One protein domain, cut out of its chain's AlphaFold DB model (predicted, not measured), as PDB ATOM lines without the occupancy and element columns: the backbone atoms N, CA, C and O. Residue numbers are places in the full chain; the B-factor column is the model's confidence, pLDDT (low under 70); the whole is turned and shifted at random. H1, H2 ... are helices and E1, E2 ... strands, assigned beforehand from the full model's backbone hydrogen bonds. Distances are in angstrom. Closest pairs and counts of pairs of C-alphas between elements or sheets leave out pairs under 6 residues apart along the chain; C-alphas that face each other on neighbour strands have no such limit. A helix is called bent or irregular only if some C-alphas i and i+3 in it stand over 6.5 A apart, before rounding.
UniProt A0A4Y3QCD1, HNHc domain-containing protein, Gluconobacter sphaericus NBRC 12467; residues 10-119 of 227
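Overview. This is residues 10 to 119 of the 227 residues of the protein "HNHc domain-containing protein" of Gluconobacter sphaericus NBRC 12467 (UniProt A0A4Y3QCD1). One antiparallel sheet of eight strands is curled like part of a barrel and bent back on itself, so that E2 and E1 face the broad wall E7 E6 E5 E4 E3, with E8 as the hinge. The roll is not fully closed: its edge strands E2 and E3 come within 7.0 A at one place, and the one helix, H1, packs on the sheet over E4. The printed part has 110 residues, in the order E1 E2 E3 E4 E5 H1 E6 E7 E8, and is mostly strand. It is compact, with a radius of gyration of the C-alphas of 12.8 A, and rounded, spanning 33 by 31 by 30 A.

Arrangement. The sheet runs E2, residues 26 to 28, E1, residues 10 to 15, E8, residues 110 to 118, E7, residues 98 to 103, E6, residues 84 to 89, E5, residues 63 to 67, E4, residues 49 to 60, and E3, residues 38 to 46. It is a folded sheet, one sheet bent back into two leaves that face each other, and it is strongly twisted. E8 bends by 57 degrees at residue 113; its pairing is staggered, with E7 over residues 110 to 113 and with E1 over residues 114 to 118. N 101 and O 110 are 2.8 A apart, and N 12 and O 117 are 2.8 A apart, both within hydrogen-bond range. The hairpin E1 and E2 has N 27 and O 11 at 2.9 A. E6 E7 E8 and E3 E4 E5 are meanders, each strand the antiparallel neighbour of the one before. Within hydrogen-bond range are N 85 and O 102 of the neighbours E6 and E7, 2.8 A apart, N 66 and O 86 of E5 and E6, 2.8 A apart, N 65 and O 58 of E4 and E5, 2.8 A apart, and N 53 and O 42 of E3 and E4, 2.8 A apart. The closest C-alphas of the edge strands E2 and E3 are those of Phe 26 and Thr 44, 7.0 A apart. H1, residues 70 to 78, is on the sheet at a height of 7.3 A, over E4 and along the strands, at 2 degrees to E4 on the local plane; their closest C-alphas, of Phe 55 and Cys 72, are 5.8 A apart. H1 is irregular, with C-alphas 71 and 74 at 7.7 A, and 3 of its 5 O i to N i+4 pairs are within hydrogen-bond range.

Along the chain. E4, the longest strand, spans 32.5 A from C-alpha 49 at (80.565, -29.899, 16.439) to C-alpha 60 and bends by 51 degrees at residue 52. E3 spans 23.7 A and bends by 56 degrees at residue 43; E8 spans 23.5 A and ends with C-alpha 118 at (62.820, -38.911, 10.153). E6 spans 17.3 A, E1 16.5 A from C-alpha 10 at (66.304, -36.679, 5.753), E7 15.6 A, H1 14.1 A, E5 13.3 A and E2 6.6 A.

Size, cuts and confidence. The C-alphas farthest apart, of Glu 19 and His 32, are 33.6 A apart; the first and last printed C-alphas, of Thr 10 and Ile 119, are 5.1 A apart. The printed part has no cut, and no link is long. The mean pLDDT of the printed part is 77.6; residues 10, 18 to 26, 28 to 33, 44 to 49 and 118 to 119 are under 70.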
ATOM      1  N   THR A  10      67.719 -36.555   5.365       67.62
ATOM      2  CA  THR A  10      66.304 -36.679   5.753       67.62
ATOM      3  C   THR A  10      66.068 -37.745   6.809       67.62
ATOM      4  O   THR A  10      65.085 -37.666   7.535       67.62
ATOM      5  N   TRP A  11      66.981 -38.704   6.959       75.25
ATOM      6  CA  TRP A  11      66.874 -39.743   7.979       75.25
ATOM      7  C   TRP A  11      68.095 -39.749   8.884       75.25
ATOM      8  O   TRP A  11      69.222 -39.515   8.443       75.25
ATOM      9  N   LYS A  12      67.868 -40.069  10.156       76.88
ATOM     10  CA  LYS A  12      68.907 -40.239  11.165       76.88
ATOM     11  C   LYS A  12      68.921 -41.676  11.663       76.88
ATOM     12  O   LYS A  12      67.955 -42.139  12.271       76.88
ATOM     13  N   VAL A  13      70.049 -42.356  11.477       79.50
ATOM     14  CA  VAL A  13      70.299 -43.670  12.080       79.50
ATOM     15  C   VAL A  13      70.850 -43.498  13.499       79.50
ATOM     16  O   VAL A  13      71.904 -42.895  13.713       79.50
ATOM     17  N   LYS A  14      70.140 -44.045  14.490       79.44
ATOM     18  CA  LYS A  14      70.596 -44.173  15.879       79.44
ATOM     19  C   LYS A  14      71.000 -45.618  16.157       79.44
ATOM     20  O   LYS A  14      70.143 -46.490  16.288       79.44
ATOM     21  N   TRP A  15      72.297 -45.868  16.300       78.88
ATOM     22  CA  TRP A  15      72.810 -47.165  16.741       78.88
ATOM     23  C   TRP A  15      72.406 -47.435  18.194       78.88
ATOM     24  O   TRP A  15      72.691 -46.634  19.082       78.88
ATOM     25  N   LEU A  16      71.748 -48.569  18.441       81.06
ATOM     26  CA  LEU A  16      71.369 -48.994  19.794       81.06
ATOM     27  C   LEU A  16      72.462 -49.819  20.484       81.06
ATOM     28  O   LEU A  16      72.366 -50.097  21.676       81.06
ATOM     29  N   ASN A  17      73.497 -50.224  19.744       73.12
ATOM     30  CA  ASN A  17      74.641 -50.938  20.291       73.12
ATOM     31  C   ASN A  17      75.767 -49.941  20.657       73.12
ATOM     32  O   ASN A  17      76.277 -49.274  19.758       73.12
ATOM     33  N   PRO A  18      76.206 -49.864  21.929       59.75
ATOM     34  CA  PRO A  18      77.300 -48.981  22.352       59.75
ATOM     35  C   PRO A  18      78.671 -49.367  21.772       59.75
ATOM     36  O   PRO A  18      79.586 -48.546  21.755       59.75
ATOM     37  N   GLU A  19      78.829 -50.602  21.294       57.00
ATOM     38  CA  GLU A  19      80.042 -51.088  20.628       57.00
ATOM     39  C   GLU A  19      80.031 -50.841  19.113       57.00
ATOM     40  O   GLU A  19      81.048 -51.051  18.449       57.00
ATOM     41  N   ALA A  20      78.910 -50.372  18.551       56.16
ATOM     42  CA  ALA A  20      78.839 -49.956  17.157       56.16
ATOM     43  C   ALA A  20      79.645 -48.663  16.977       56.16
ATOM     44  O   ALA A  20      79.159 -47.561  17.207       56.16
ATOM     45  N   LYS A  21      80.913 -48.797  16.583       52.44
ATOM     46  CA  LYS A  21      81.844 -47.673  16.378       52.44
ATOM     47  C   LYS A  21      81.705 -47.022  14.996       52.44
ATOM     48  O   LYS A  21      82.683 -46.485  14.484       52.44
ATOM     49  N   GLY A  22      80.530 -47.108  14.377       52.38
ATOM     50  CA  GLY A  22      80.240 -46.498  13.082       52.38
ATOM     51  C   GLY A  22      79.757 -45.063  13.212       52.38
ATOM     52  O   GLY A  22      79.024 -44.736  14.145       52.38
ATOM     53  N   SER A  23      80.179 -44.189  12.300       50.16
ATOM     54  CA  SER A  23      79.658 -42.824  12.222       50.16
ATOM     55  C   SER A  23      78.156 -42.844  11.984       50.16
ATOM     56  O   SER A  23      77.635 -43.723  11.315       50.16
ATOM     57  N   ILE A  24      77.459 -41.864  12.546       52.84
ATOM     58  CA  ILE A  24      76.019 -41.670  12.378       52.84
ATOM     59  C   ILE A  24      75.680 -41.430  10.898       52.84
ATOM     60  O   ILE A  24      76.200 -40.490  10.291       52.84
ATOM     61  N   ASP A  25      74.757 -42.232  10.361       65.12
ATOM     62  CA  ASP A  25      74.319 -42.185   8.963       65.12
ATOM     63  C   ASP A  25      73.135 -41.239   8.821       65.12
ATOM     64  O   ASP A  25      71.963 -41.603   8.936       65.12
ATOM     65  N   PHE A  26      73.465 -39.973   8.624       64.81
ATOM     66  CA  PHE A  26      72.528 -39.010   8.080       64.81
ATOM     67  C   PHE A  26      72.297 -39.378   6.613       64.81
ATOM     68  O   PHE A  26      73.122 -39.077   5.747       64.81
ATOM     69  N   LEU A  27      71.206 -40.092   6.355       70.19
ATOM     70  CA  LEU A  27      70.904 -40.617   5.035       70.19
ATOM     71  C   LEU A  27      70.141 -39.558   4.230       70.19
ATOM     72  O   LEU A  27      69.190 -38.963   4.745       70.19
ATOM     73  N   PRO A  28      70.545 -39.303   2.978       65.50
ATOM     74  CA  PRO A  28      69.818 -38.410   2.088       65.50
ATOM     75  C   PRO A  28      68.529 -39.060   1.580       65.50
ATOM     76  O   PRO A  28      68.403 -40.289   1.570       65.50
ATOM     77  N   ASP A  29      67.607 -38.224   1.106       61.34
ATOM     78  CA  ASP A  29      66.382 -38.686   0.460       61.34
ATOM     79  C   ASP A  29      66.668 -39.390  -0.877       61.34
ATOM     80  O   ASP A  29      67.591 -39.035  -1.623       61.34
ATOM     81  N   PHE A  30      65.851 -40.398  -1.177       56.94
ATOM     82  CA  PHE A  30      65.943 -41.214  -2.380       56.94
ATOM     83  C   PHE A  30      65.325 -40.536  -3.609       56.94
ATOM     84  O   PHE A  30      65.620 -40.964  -4.728       56.94
ATOM     85  N   ASP A  31      64.525 -39.476  -3.442       52.69
ATOM     86  CA  ASP A  31      63.805 -38.815  -4.537       52.69
ATOM     87  C   ASP A  31      64.757 -37.982  -5.430       52.69
ATOM     88  O   ASP A  31      64.764 -36.752  -5.455       52.69
ATOM     89  N   HIS A  32      65.596 -38.708  -6.186       51.44
ATOM     90  CA  HIS A  32      66.456 -38.294  -7.305       51.44
ATOM     91  C   HIS A  32      67.931 -37.939  -7.031       51.44
ATOM     92  O   HIS A  32      68.586 -37.407  -7.933       51.44
ATOM     93  N   GLN A  33      68.504 -38.238  -5.856       62.28
ATOM     94  CA  GLN A  33      69.852 -37.737  -5.511       62.28
ATOM     95  C   GLN A  33      70.979 -38.783  -5.471       62.28
ATOM     96  O   GLN A  33      72.143 -38.415  -5.665       62.28
ATOM     97  N   LEU A  34      70.669 -40.070  -5.273       74.38
ATOM     98  CA  LEU A  34      71.680 -41.126  -5.155       74.38
ATOM     99  C   LEU A  34      71.969 -41.821  -6.493       74.38
ATOM    100  O   LEU A  34      71.074 -42.321  -7.171       74.38
ATOM    101  N   ALA A  35      73.246 -41.880  -6.847       80.75
ATOM    102  CA  ALA A  35      73.794 -42.499  -8.039       80.75
ATOM    103  C   ALA A  35      74.905 -43.472  -7.632       80.75
ATOM    104  O   ALA A  35      75.715 -43.184  -6.749       80.75
ATOM    105  N   ASP A  36      74.926 -44.629  -8.289       85.44
ATOM    106  CA  ASP A  36      75.885 -45.699  -8.019       85.44
ATOM    107  C   ASP A  36      77.331 -45.230  -8.245       85.44
ATOM    108  O   ASP A  36      77.667 -44.675  -9.293       85.44
ATOM    109  N   GLY A  37      78.183 -45.433  -7.241       85.00
ATOM    110  CA  GLY A  37      79.595 -45.052  -7.248       85.00
ATOM    111  C   GLY A  37      79.858 -43.556  -7.055       85.00
ATOM    112  O   GLY A  37      81.016 -43.134  -7.107       85.00
ATOM    113  N   GLN A  38      78.826 -42.738  -6.837       85.38
ATOM    114  CA  GLN A  38      79.004 -41.302  -6.664       85.38
ATOM    115  C   GLN A  38      79.432 -40.946  -5.233       85.38
ATOM    116  O   GLN A  38      78.975 -41.528  -4.246       85.38
ATOM    117  N   ILE A  39      80.330 -39.960  -5.142       86.31
ATOM    118  CA  ILE A  39      80.794 -39.375  -3.883       86.31
ATOM    119  C   ILE A  39      79.892 -38.202  -3.505       86.31
ATOM    120  O   ILE A  39      79.656 -37.292  -4.307       86.31
ATOM    121  N   TYR A  40      79.465 -38.196  -2.254       81.44
ATOM    122  CA  TYR A  40      78.571 -37.216  -1.663       81.44
ATOM    123  C   TYR A  40      79.188 -36.570  -0.439       81.44
ATOM    124  O   TYR A  40      80.118 -37.105   0.163       81.44
ATOM    125  N   LYS A  41      78.654 -35.401  -0.076       79.44
ATOM    126  CA  LYS A  41      79.013 -34.691   1.148       79.44
ATOM    127  C   LYS A  41      77.764 -34.267   1.903       79.44
ATOM    128  O   LYS A  41      76.795 -33.840   1.272       79.44
ATOM    129  N   HIS A  42      77.815 -34.334   3.226       72.56
ATOM    130  CA  HIS A  42      76.750 -33.853   4.106       72.56
ATOM    131  C   HIS A  42      77.336 -33.316   5.413       72.56
ATOM    132  O   HIS A  42      78.437 -33.695   5.813       72.56
ATOM    133  N   TRP A  43      76.602 -32.430   6.076       70.06
ATOM    134  CA  TRP A  43      76.949 -32.000   7.426       70.06
ATOM    135  C   TRP A  43      76.487 -33.048   8.439       70.06
ATOM    136  O   TRP A  43      75.441 -33.676   8.265       70.06
ATOM    137  N   THR A  44      77.299 -33.272   9.466       67.06
ATOM    138  CA  THR A  44      76.989 -34.167  10.582       67.06
ATOM    139  C   THR A  44      77.498 -33.570  11.886       67.06
ATOM    140  O   THR A  44      78.526 -32.890  11.907       67.06
ATOM    141  N   SER A  45      76.786 -33.840  12.979       62.53
ATOM    142  CA  SER A  45      77.142 -33.355  14.309       62.53
ATOM    143  C   SER A  45      77.884 -34.436  15.086       62.53
ATOM    144  O   SER A  45      77.308 -35.471  15.430       62.53
ATOM    145  N   ILE A  46      79.162 -34.203  15.388       65.44
ATOM    146  CA  ILE A  46      80.008 -35.121  16.161       65.44
ATOM    147  C   ILE A  46      80.462 -34.412  17.427       65.44
ATOM    148  O   ILE A  46      81.129 -33.380  17.380       65.44
ATOM    149  N   SER A  47      80.073 -34.958  18.583       65.31
ATOM    150  CA  SER A  47      80.392 -34.383  19.898       65.31
ATOM    151  C   SER A  47      80.031 -32.889  20.012       65.31
ATOM    152  O   SER A  47      80.769 -32.110  20.615       65.31
ATOM    153  N   GLY A  48      78.907 -32.481  19.407       62.03
ATOM    154  CA  GLY A  48      78.415 -31.098  19.415       62.03
ATOM    155  C   GLY A  48      79.121 -30.150  18.440       62.03
ATOM    156  O   GLY A  48      78.949 -28.937  18.546       62.03
ATOM    157  N   LYS A  49      79.932 -30.672  17.512       65.88
ATOM    158  CA  LYS A  49      80.565 -29.899  16.439       65.88
ATOM    159  C   LYS A  49      80.022 -30.333  15.085       65.88
ATOM    160  O   LYS A  49      80.014 -31.520  14.778       65.88
ATOM    161  N   GLU A  50      79.654 -29.354  14.267       70.25
ATOM    162  CA  GLU A  50      79.282 -29.584  12.873       70.25
ATOM    163  C   GLU A  50      80.535 -29.823  12.028       70.25
ATOM    164  O   GLU A  50      81.424 -28.970  11.954       70.25
ATOM    165  N   VAL A  51      80.601 -30.987  11.387       74.75
ATOM    166  CA  VAL A  51      81.694 -31.389  10.500       74.75
ATOM    167  C   VAL A  51      81.146 -31.814   9.140       74.75
ATOM    168  O   VAL A  51      80.040 -32.346   9.031       74.75
ATOM    169  N   LEU A  52      81.913 -31.556   8.080       77.81
ATOM    170  CA  LEU A  52      81.548 -31.945   6.721       77.81
ATOM    171  C   LEU A  52      82.046 -33.367   6.445       77.81
ATOM    172  O   LEU A  52      83.243 -33.588   6.280       77.81
ATOM    173  N   SER A  53      81.113 -34.305   6.362       77.69
ATOM    174  CA  SER A  53      81.357 -35.709   6.050       77.69
ATOM    175  C   SER A  53      81.321 -35.979   4.553       77.69
ATOM    176  O   SER A  53      80.614 -35.291   3.812       77.69
ATOM    177  N   THR A  54      82.083 -36.979   4.103       84.88
ATOM    178  CA  THR A  54      82.107 -37.448   2.712       84.88
ATOM    179  C   THR A  54      81.842 -38.950   2.658       84.88
ATOM    180  O   THR A  54      82.438 -39.701   3.412       84.88
ATOM    181  N   PHE A  55      81.010 -39.430   1.742       85.44
ATOM    182  CA  PHE A  55      80.797 -40.872   1.566       85.44
ATOM    183  C   PHE A  55      80.595 -41.236   0.107       85.44
ATOM    184  O   PHE A  55      80.280 -40.382  -0.721       85.44
ATOM    185  N   THR A  56      80.757 -42.515  -0.207       87.94
ATOM    186  CA  THR A  56      80.372 -43.076  -1.506       87.94
ATOM    187  C   THR A  56      79.088 -43.870  -1.347       87.94
ATOM    188  O   THR A  56      79.026 -44.732  -0.474       87.94
ATOM    189  N   ALA A  57      78.081 -43.606  -2.177       87.44
ATOM    190  CA  ALA A  57      76.914 -44.480  -2.279       87.44
ATOM    191  C   ALA A  57      77.122 -45.457  -3.437       87.44
ATOM    192  O   ALA A  57      77.494 -45.054  -4.537       87.44
ATOM    193  N   SER A  58      76.882 -46.740  -3.203       88.38
ATOM    194  CA  SER A  58      76.952 -47.780  -4.232       88.38
ATOM    195  C   SER A  58      75.778 -48.734  -4.083       88.38
ATOM    196  O   SER A  58      75.423 -49.096  -2.966       88.38
ATOM    197  N   GLY A  59      75.129 -49.108  -5.179       84.88
ATOM    198  CA  GLY A  59      73.908 -49.909  -5.126       84.88
ATOM    199  C   GLY A  59      72.878 -49.556  -6.189       84.88
ATOM    200  O   GLY A  59      73.128 -48.773  -7.108       84.88
ATOM    201  N   LYS A  60      71.702 -50.187  -6.096       78.00
ATOM    202  CA  LYS A  60      70.617 -50.039  -7.076       78.00
ATOM    203  C   LYS A  60      69.250 -50.109  -6.404       78.00
ATOM    204  O   LYS A  60      68.954 -51.076  -5.706       78.00
ATOM    205  N   LYS A  61      68.368 -49.172  -6.779       70.88
ATOM    206  CA  LYS A  61      66.935 -49.121  -6.428       70.88
ATOM    207  C   LYS A  61      66.660 -49.110  -4.925       70.88
ATOM    208  O   LYS A  61      66.429 -48.050  -4.374       70.88
ATOM    209  N   SER A  62      66.628 -50.284  -4.308       77.12
ATOM    210  CA  SER A  62      66.231 -50.478  -2.920       77.12
ATOM    211  C   SER A  62      67.422 -50.773  -2.020       77.12
ATOM    212  O   SER A  62      67.338 -50.475  -0.847       77.12
ATOM    213  N   ASP A  63      68.539 -51.285  -2.538       85.81
ATOM    214  CA  ASP A  63      69.669 -51.745  -1.724       85.81
ATOM    215  C   ASP A  63      70.911 -50.896  -1.999       85.81
ATOM    216  O   ASP A  63      71.419 -50.865  -3.129       85.81
ATOM    217  N   PHE A  64      71.371 -50.190  -0.967       87.06
ATOM    218  CA  PHE A  64      72.522 -49.298  -1.036       87.06
ATOM    219  C   PHE A  64      73.522 -49.580   0.072       87.06
ATOM    220  O   PHE A  64      73.155 -49.810   1.223       87.06
ATOM    221  N   VAL A  65      74.794 -49.483  -0.302       89.06
ATOM    222  CA  VAL A  65      75.949 -49.447   0.581       89.06
ATOM    223  C   VAL A  65      76.501 -48.025   0.616       89.06
ATOM    224  O   VAL A  65      76.897 -47.480  -0.420       89.06
ATOM    225  N   PHE A  66      76.559 -47.451   1.812       87.31
ATOM    226  CA  PHE A  66      77.197 -46.174   2.118       87.31
ATOM    227  C   PHE A  66      78.576 -46.459   2.678       87.31
ATOM    228  O   PHE A  66      78.681 -47.144   3.690       87.31
ATOM    229  N   SER A  67      79.617 -45.954   2.019       88.00
ATOM    230  CA  SER A  67      81.005 -46.191   2.406       88.00
ATOM    231  C   SER A  67      81.694 -44.906   2.853       88.00
ATOM    232  O   SER A  67      81.913 -43.995   2.045       88.00
ATOM    233  N   TYR A  68      82.040 -44.849   4.143       85.31
ATOM    234  CA  TYR A  68      82.775 -43.753   4.790       85.31
ATOM    235  C   TYR A  68      84.264 -44.081   5.002       85.31
ATOM    236  O   TYR A  68      85.076 -43.174   5.186       85.31
ATOM    237  N   GLY A  69      84.636 -45.364   4.971       83.25
ATOM    238  CA  GLY A  69      86.027 -45.819   4.883       83.25
ATOM    239  C   GLY A  69      86.561 -45.618   3.465       83.25
ATOM    240  O   GLY A  69      86.603 -44.496   2.974       83.25
ATOM    241  N   GLY A  70      86.927 -46.692   2.765       83.25
ATOM    242  CA  GLY A  70      87.159 -46.689   1.310       83.25
ATOM    243  C   GLY A  70      87.932 -45.475   0.750       83.25
ATOM    244  O   GLY A  70      88.904 -44.997   1.334       83.25
ATOM    245  N   GLN A  71      87.482 -44.942  -0.393       84.44
ATOM    246  CA  GLN A  71      88.089 -43.762  -1.039       84.44
ATOM    247  C   GLN A  71      87.879 -42.441  -0.273       84.44
ATOM    248  O   GLN A  71      88.527 -41.440  -0.575       84.44
ATOM    249  N   CYS A  72      86.976 -42.422   0.712       86.00
ATOM    250  CA  CYS A  72      86.634 -41.242   1.509       86.00
ATOM    251  C   CYS A  72      87.371 -41.195   2.862       86.00
ATOM    252  O   CYS A  72      87.295 -40.184   3.561       86.00
ATOM    253  N   ARG A  73      88.127 -42.249   3.201       86.75
ATOM    254  CA  ARG A  73      88.728 -42.499   4.518       86.75
ATOM    255  C   ARG A  73      89.532 -41.317   5.032       86.75
ATOM    256  O   ARG A  73      89.290 -40.853   6.138       86.75
ATOM    257  N   ALA A  74      90.476 -40.826   4.230       87.25
ATOM    258  CA  ALA A  74      91.385 -39.761   4.650       87.25
ATOM    259  C   ALA A  74      90.630 -38.470   5.012       87.25
ATOM    260  O   ALA A  74      90.891 -37.877   6.054       87.25
ATOM    261  N   ALA A  75      89.649 -38.080   4.189       85.12
ATOM    262  CA  ALA A  75      88.842 -36.883   4.427       85.12
ATOM    263  C   ALA A  75      87.976 -37.017   5.691       85.12
ATOM    264  O   ALA A  75      87.843 -36.069   6.461       85.12
ATOM    265  N   ASN A  76      87.419 -38.205   5.929       85.12
ATOM    266  CA  ASN A  76      86.592 -38.461   7.106       85.12
ATOM    267  C   ASN A  76      87.414 -38.545   8.394       85.12
ATOM    268  O   ASN A  76      87.016 -37.975   9.407       85.12
ATOM    269  N   GLN A  77      88.587 -39.178   8.353       85.00
ATOM    270  CA  GLN A  77      89.510 -39.215   9.488       85.00
ATOM    271  C   GLN A  77      89.972 -37.809   9.893       85.00
ATOM    272  O   GLN A  77      89.987 -37.500  11.083       85.00
ATOM    273  N   GLU A  78      90.283 -36.938   8.925       85.69
ATOM    274  CA  GLU A  78      90.630 -35.532   9.187       85.69
ATOM    275  C   GLU A  78      89.480 -34.770   9.868       85.69
ATOM    276  O   GLU A  78      89.707 -33.979  10.785       85.69
ATOM    277  N   ALA A  79      88.236 -35.055   9.478       80.62
ATOM    278  CA  ALA A  79      87.038 -34.480  10.082       80.62
ATOM    279  C   ALA A  79      86.636 -35.129  11.426       80.62
ATOM    280  O   ALA A  79      85.655 -34.702  12.037       80.62
ATOM    281  N   GLY A  80      87.372 -36.140  11.905       78.31
ATOM    282  CA  GLY A  80      87.054 -36.863  13.143       78.31
ATOM    283  C   GLY A  80      85.817 -37.758  13.034       78.31
ATOM    284  O   GLY A  80      85.130 -37.993  14.029       78.31
ATOM    285  N   ILE A  81      85.513 -38.230  11.826       77.88
ATOM    286  CA  ILE A  81      84.367 -39.083  11.523       77.88
ATOM    287  C   ILE A  81      84.794 -40.545  11.663       77.88
ATOM    288  O   ILE A  81      85.808 -40.972  11.113       77.88
ATOM    289  N   PHE A  82      84.008 -41.316  12.411       75.00
ATOM    290  CA  PHE A  82      84.174 -42.765  12.509       75.00
ATOM    291  C   PHE A  82      83.975 -43.422  11.131       75.00
ATOM    292  O   PHE A  82      83.103 -43.013  10.385       75.00
ATOM    293  N   VAL A  83      84.768 -44.426  10.757       82.75
ATOM    294  CA  VAL A  83      84.780 -44.960   9.379       82.75
ATOM    295  C   VAL A  83      84.252 -46.396   9.299       82.75
ATOM    296  O   VAL A  83      84.561 -47.233  10.148       82.75
ATOM    297  N   GLY A  84      83.468 -46.684   8.260       85.69
ATOM    298  CA  GLY A  84      82.947 -48.013   7.932       85.69
ATOM    299  C   GLY A  84      81.859 -47.955   6.863       85.69
ATOM    300  O   GLY A  84      81.707 -46.924   6.197       85.69
ATOM    301  N   ASP A  85      81.137 -49.062   6.704       87.44
ATOM    302  CA  ASP A  85      80.109 -49.237   5.686       87.44
ATOM    303  C   ASP A  85      78.761 -49.653   6.275       87.44
ATOM    304  O   ASP A  85      78.676 -50.487   7.183       87.44
ATOM    305  N   VAL A  86      77.697 -49.112   5.684       87.25
ATOM    306  CA  VAL A  86      76.307 -49.389   6.061       87.25
ATOM    307  C   VAL A  86      75.566 -49.861   4.840       87.25
ATOM    308  O   VAL A  86      75.567 -49.174   3.820       87.25
ATOM    309  N   ARG A  87      74.907 -51.012   4.946       88.56
ATOM    310  CA  ARG A  87      74.016 -51.508   3.903       88.56
ATOM    311  C   ARG A  87      72.581 -51.492   4.391       88.56
ATOM    312  O   ARG A  87      72.272 -52.061   5.445       88.56
ATOM    313  N   LEU A  88      71.706 -50.874   3.606       85.44
ATOM    314  CA  LEU A  88      70.298 -50.752   3.947       85.44
ATOM    315  C   LEU A  88      69.372 -50.939   2.747       85.44
ATOM    316  O   LEU A  88      69.688 -50.531   1.628       85.44
ATOM    317  N   ASP A  89      68.211 -51.530   3.034       85.44
ATOM    318  CA  ASP A  89      67.075 -51.527   2.123       85.44
ATOM    319  C   ASP A  89      66.250 -50.253   2.352       85.44
ATOM    320  O   ASP A  89      65.541 -50.125   3.352       85.44
ATOM    321  N   TYR A  90      66.352 -49.304   1.427       76.44
ATOM    322  CA  TYR A  90      65.640 -48.029   1.473       76.44
ATOM    323  C   TYR A  90      64.126 -48.176   1.420       76.44
ATOM    324  O   TYR A  90      63.416 -47.343   1.974       76.44
ATOM    325  N   THR A  91      63.613 -49.224   0.775       78.62
ATOM    326  CA  THR A  91      62.161 -49.420   0.657       78.62
ATOM    327  C   THR A  91      61.525 -49.882   1.963       78.62
ATOM    328  O   THR A  91      60.308 -49.805   2.116       78.62
ATOM    329  N   ALA A  92      62.342 -50.332   2.917       80.88
ATOM    330  CA  ALA A  92      61.899 -50.753   4.236       80.88
ATOM    331  C   ALA A  92      61.878 -49.609   5.268       80.88
ATOM    332  O   ALA A  92      61.419 -49.817   6.396       80.88
ATOM    333  N   LEU A  93      62.359 -48.412   4.914       78.12
ATOM    334  CA  LEU A  93      62.322 -47.241   5.793       78.12
ATOM    335  C   LEU A  93      60.875 -46.761   6.040       78.12
ATOM    336  O   LEU A  93      60.028 -46.897   5.157       78.12
ATOM    337  N   PRO A  94      60.563 -46.197   7.225       76.50
ATOM    338  CA  PRO A  94      61.407 -46.091   8.423       76.50
ATOM    339  C   PRO A  94      61.375 -47.338   9.325       76.50
ATOM    340  O   PRO A  94      61.989 -47.350  10.386       76.50
ATOM    341  N   ASN A  95      60.681 -48.409   8.935       81.50
ATOM    342  CA  ASN A  95      60.365 -49.555   9.802       81.50
ATOM    343  C   ASN A  95      61.556 -50.495  10.104       81.50
ATOM    344  O   ASN A  95      61.375 -51.618  10.584       81.50
ATOM    345  N   VAL A  96      62.784 -50.065   9.820       85.44
ATOM    346  CA  VAL A  96      63.998 -50.862   9.997       85.44
ATOM    347  C   VAL A  96      64.459 -50.810  11.453       85.44
ATOM    348  O   VAL A  96      64.711 -49.747  12.009       85.44
ATOM    349  N   SER A  97      64.639 -51.988  12.054       87.25
ATOM    350  CA  SER A  97      65.144 -52.146  13.429       87.25
ATOM    351  C   SER A  97      66.567 -52.709  13.507       87.25
ATOM    352  O   SER A  97      67.162 -52.748  14.586       87.25
ATOM    353  N   LYS A  98      67.127 -53.170  12.381       89.06
ATOM    354  CA  LYS A  98      68.501 -53.682  12.275       89.06
ATOM    355  C   LYS A  98      69.112 -53.306  10.930       89.06
ATOM    356  O   LYS A  98      68.443 -53.437   9.910       89.06
ATOM    357  N   LEU A  99      70.384 -52.921  10.932       87.50
ATOM    358  CA  LEU A  99      71.152 -52.627   9.722       87.50
ATOM    359  C   LEU A  99      72.396 -53.498   9.623       87.50
ATOM    360  O   LEU A  99      72.937 -53.941  10.636       87.50
ATOM    361  N   HIS A 100      72.843 -53.720   8.390       88.62
ATOM    362  CA  HIS A 100      74.127 -54.348   8.129       88.62
ATOM    363  C   HIS A 100      75.221 -53.290   8.287       88.62
ATOM    364  O   HIS A 100      75.231 -52.295   7.563       88.62
ATOM    365  N   TRP A 101      76.135 -53.525   9.222       87.25
ATOM    366  CA  TRP A 101      77.298 -52.690   9.492       87.25
ATOM    367  C   TRP A 101      78.581 -53.479   9.280       87.25
ATOM    368  O   TRP A 101      78.662 -54.657   9.635       87.25
ATOM    369  N   ARG A 102      79.601 -52.799   8.774       86.88
ATOM    370  CA  ARG A 102      80.958 -53.317   8.669       86.88
ATOM    371  C   ARG A 102      81.934 -52.207   9.016       86.88
ATOM    372  O   ARG A 102      81.880 -51.135   8.421       86.88
ATOM    373  N   ALA A 103      82.822 -52.439   9.979       83.19
ATOM    374  CA  ALA A 103      83.860 -51.458  10.268       83.19
ATOM    375  C   ALA A 103      84.849 -51.374   9.097       83.19
ATOM    376  O   ALA A 103      85.027 -52.337   8.349       83.19
ATOM    377  N   ASP A 104      85.496 -50.224   8.946       80.75
ATOM    378  CA  ASP A 104      86.523 -50.058   7.922       80.75
ATOM    379  C   ASP A 104      87.619 -51.132   8.069       80.75
ATOM    380  O   ASP A 104      87.979 -51.510   9.183       80.75
ATOM    381  N   GLU A 105      88.118 -51.644   6.941       79.56
ATOM    382  CA  GLU A 105      89.094 -52.754   6.865       79.56
ATOM    383  C   GLU A 105      88.615 -54.126   7.369       79.56
ATOM    384  O   GLU A 105      89.391 -55.080   7.352       79.56
ATOM    385  N   GLN A 106      87.352 -54.269   7.771       81.38
ATOM    386  CA  GLN A 106      86.763 -55.577   8.058       81.38
ATOM    387  C   GLN A 106      86.032 -56.125   6.834       81.38
ATOM    388  O   GLN A 106      85.505 -55.374   6.016       81.38
ATOM    389  N   GLU A 107      85.982 -57.451   6.709       81.56
ATOM    390  CA  GLU A 107      85.265 -58.122   5.617       81.56
ATOM    391  C   GLU A 107      83.838 -58.527   6.015       81.56
ATOM    392  O   GLU A 107      82.940 -58.541   5.170       81.56
ATOM    393  N   GLU A 108      83.616 -58.808   7.300       87.31
ATOM    394  CA  GLU A 108      82.361 -59.351   7.819       87.31
ATOM    395  C   GLU A 108      81.292 -58.277   8.060       87.31
ATOM    396  O   GLU A 108      81.564 -57.193   8.574       87.31
ATOM    397  N   TRP A 109      80.047 -58.613   7.711       88.81
ATOM    398  CA  TRP A 109      78.871 -57.792   7.992       88.81
ATOM    399  C   TRP A 109      78.171 -58.267   9.259       88.81
ATOM    400  O   TRP A 109      77.848 -59.446   9.403       88.81
ATOM    401  N   PHE A 110      77.838 -57.321  10.126       86.56
ATOM    402  CA  PHE A 110      77.094 -57.555  11.355       86.56
ATOM    403  C   PHE A 110      75.711 -56.926  11.260       86.56
ATOM    404  O   PHE A 110      75.563 -55.808  10.773       86.56
ATOM    405  N   LEU A 111      74.695 -57.619  11.769       87.19
ATOM    406  CA  LEU A 111      73.377 -57.026  11.973       87.19
ATOM    407  C   LEU A 111      73.347 -56.326  13.325       87.19
ATOM    408  O   LEU A 111      73.332 -56.980  14.369       87.19
ATOM    409  N   LEU A 112      73.312 -55.001  13.299       85.50
ATOM    410  CA  LEU A 112      73.291 -54.186  14.504       85.50
ATOM    411  C   LEU A 112      71.913 -53.555  14.704       85.50
ATOM    412  O   LEU A 112      71.306 -53.101  13.732       85.50
ATOM    413  N   PRO A 113      71.400 -53.530  15.946       87.25
ATOM    414  CA  PRO A 113      70.124 -52.903  16.246       87.25
ATOM    415  C   PRO A 113      70.218 -51.383  16.075       87.25
ATOM    416  O   PRO A 113      71.166 -50.750  16.552       87.25
ATOM    417  N   VAL A 114      69.212 -50.807  15.423       86.19
ATOM    418  CA  VAL A 114      69.102 -49.366  15.172       86.19
ATOM    419  C   VAL A 114      67.686 -48.867  15.428       86.19
ATOM    420  O   VAL A 114      66.728 -49.639  15.398       86.19
ATOM    421  N   MET A 115      67.559 -47.561  15.633       83.62
ATOM    422  CA  MET A 115      66.319 -46.824  15.401       83.62
ATOM    423  C   MET A 115      66.551 -45.853  14.251       83.62
ATOM    424  O   MET A 115      67.588 -45.188  14.217       83.62
ATOM    425  N   ILE A 116      65.603 -45.776  13.321       81.56
ATOM    426  CA  ILE A 116      65.628 -44.790  12.243       81.56
ATOM    427  C   ILE A 116      64.555 -43.751  12.522       81.56
ATOM    428  O   ILE A 116      63.395 -44.089  12.738       81.56
ATOM    429  N   GLU A 117      64.974 -42.493  12.535       74.31
ATOM    430  CA  GLU A 117      64.100 -41.347  12.753       74.31
ATOM    431  C   GLU A 117      64.108 -40.464  11.513       74.31
ATOM    432  O   GLU A 117      65.167 -40.209  10.932       74.31
ATOM    433  N   GLU A 118      62.929 -39.998  11.116       69.38
ATOM    434  CA  GLU A 118      62.820 -38.911  10.153       69.38
ATOM    435  C   GLU A 118      63.348 -37.632  10.800       69.38
ATOM    436  O   GLU A 118      63.078 -37.340  11.969       69.38
ATOM    437  N   ILE A 119      64.156 -36.887  10.056       63.22
ATOM    438  CA  ILE A 119      64.614 -35.575  10.482       63.22
ATOM    439  C   ILE A 119      63.492 -34.605  10.159       63.22
ATOM    440  O   ILE A 119      63.391 -34.081   9.053       63.22
TER     441      ILE A 119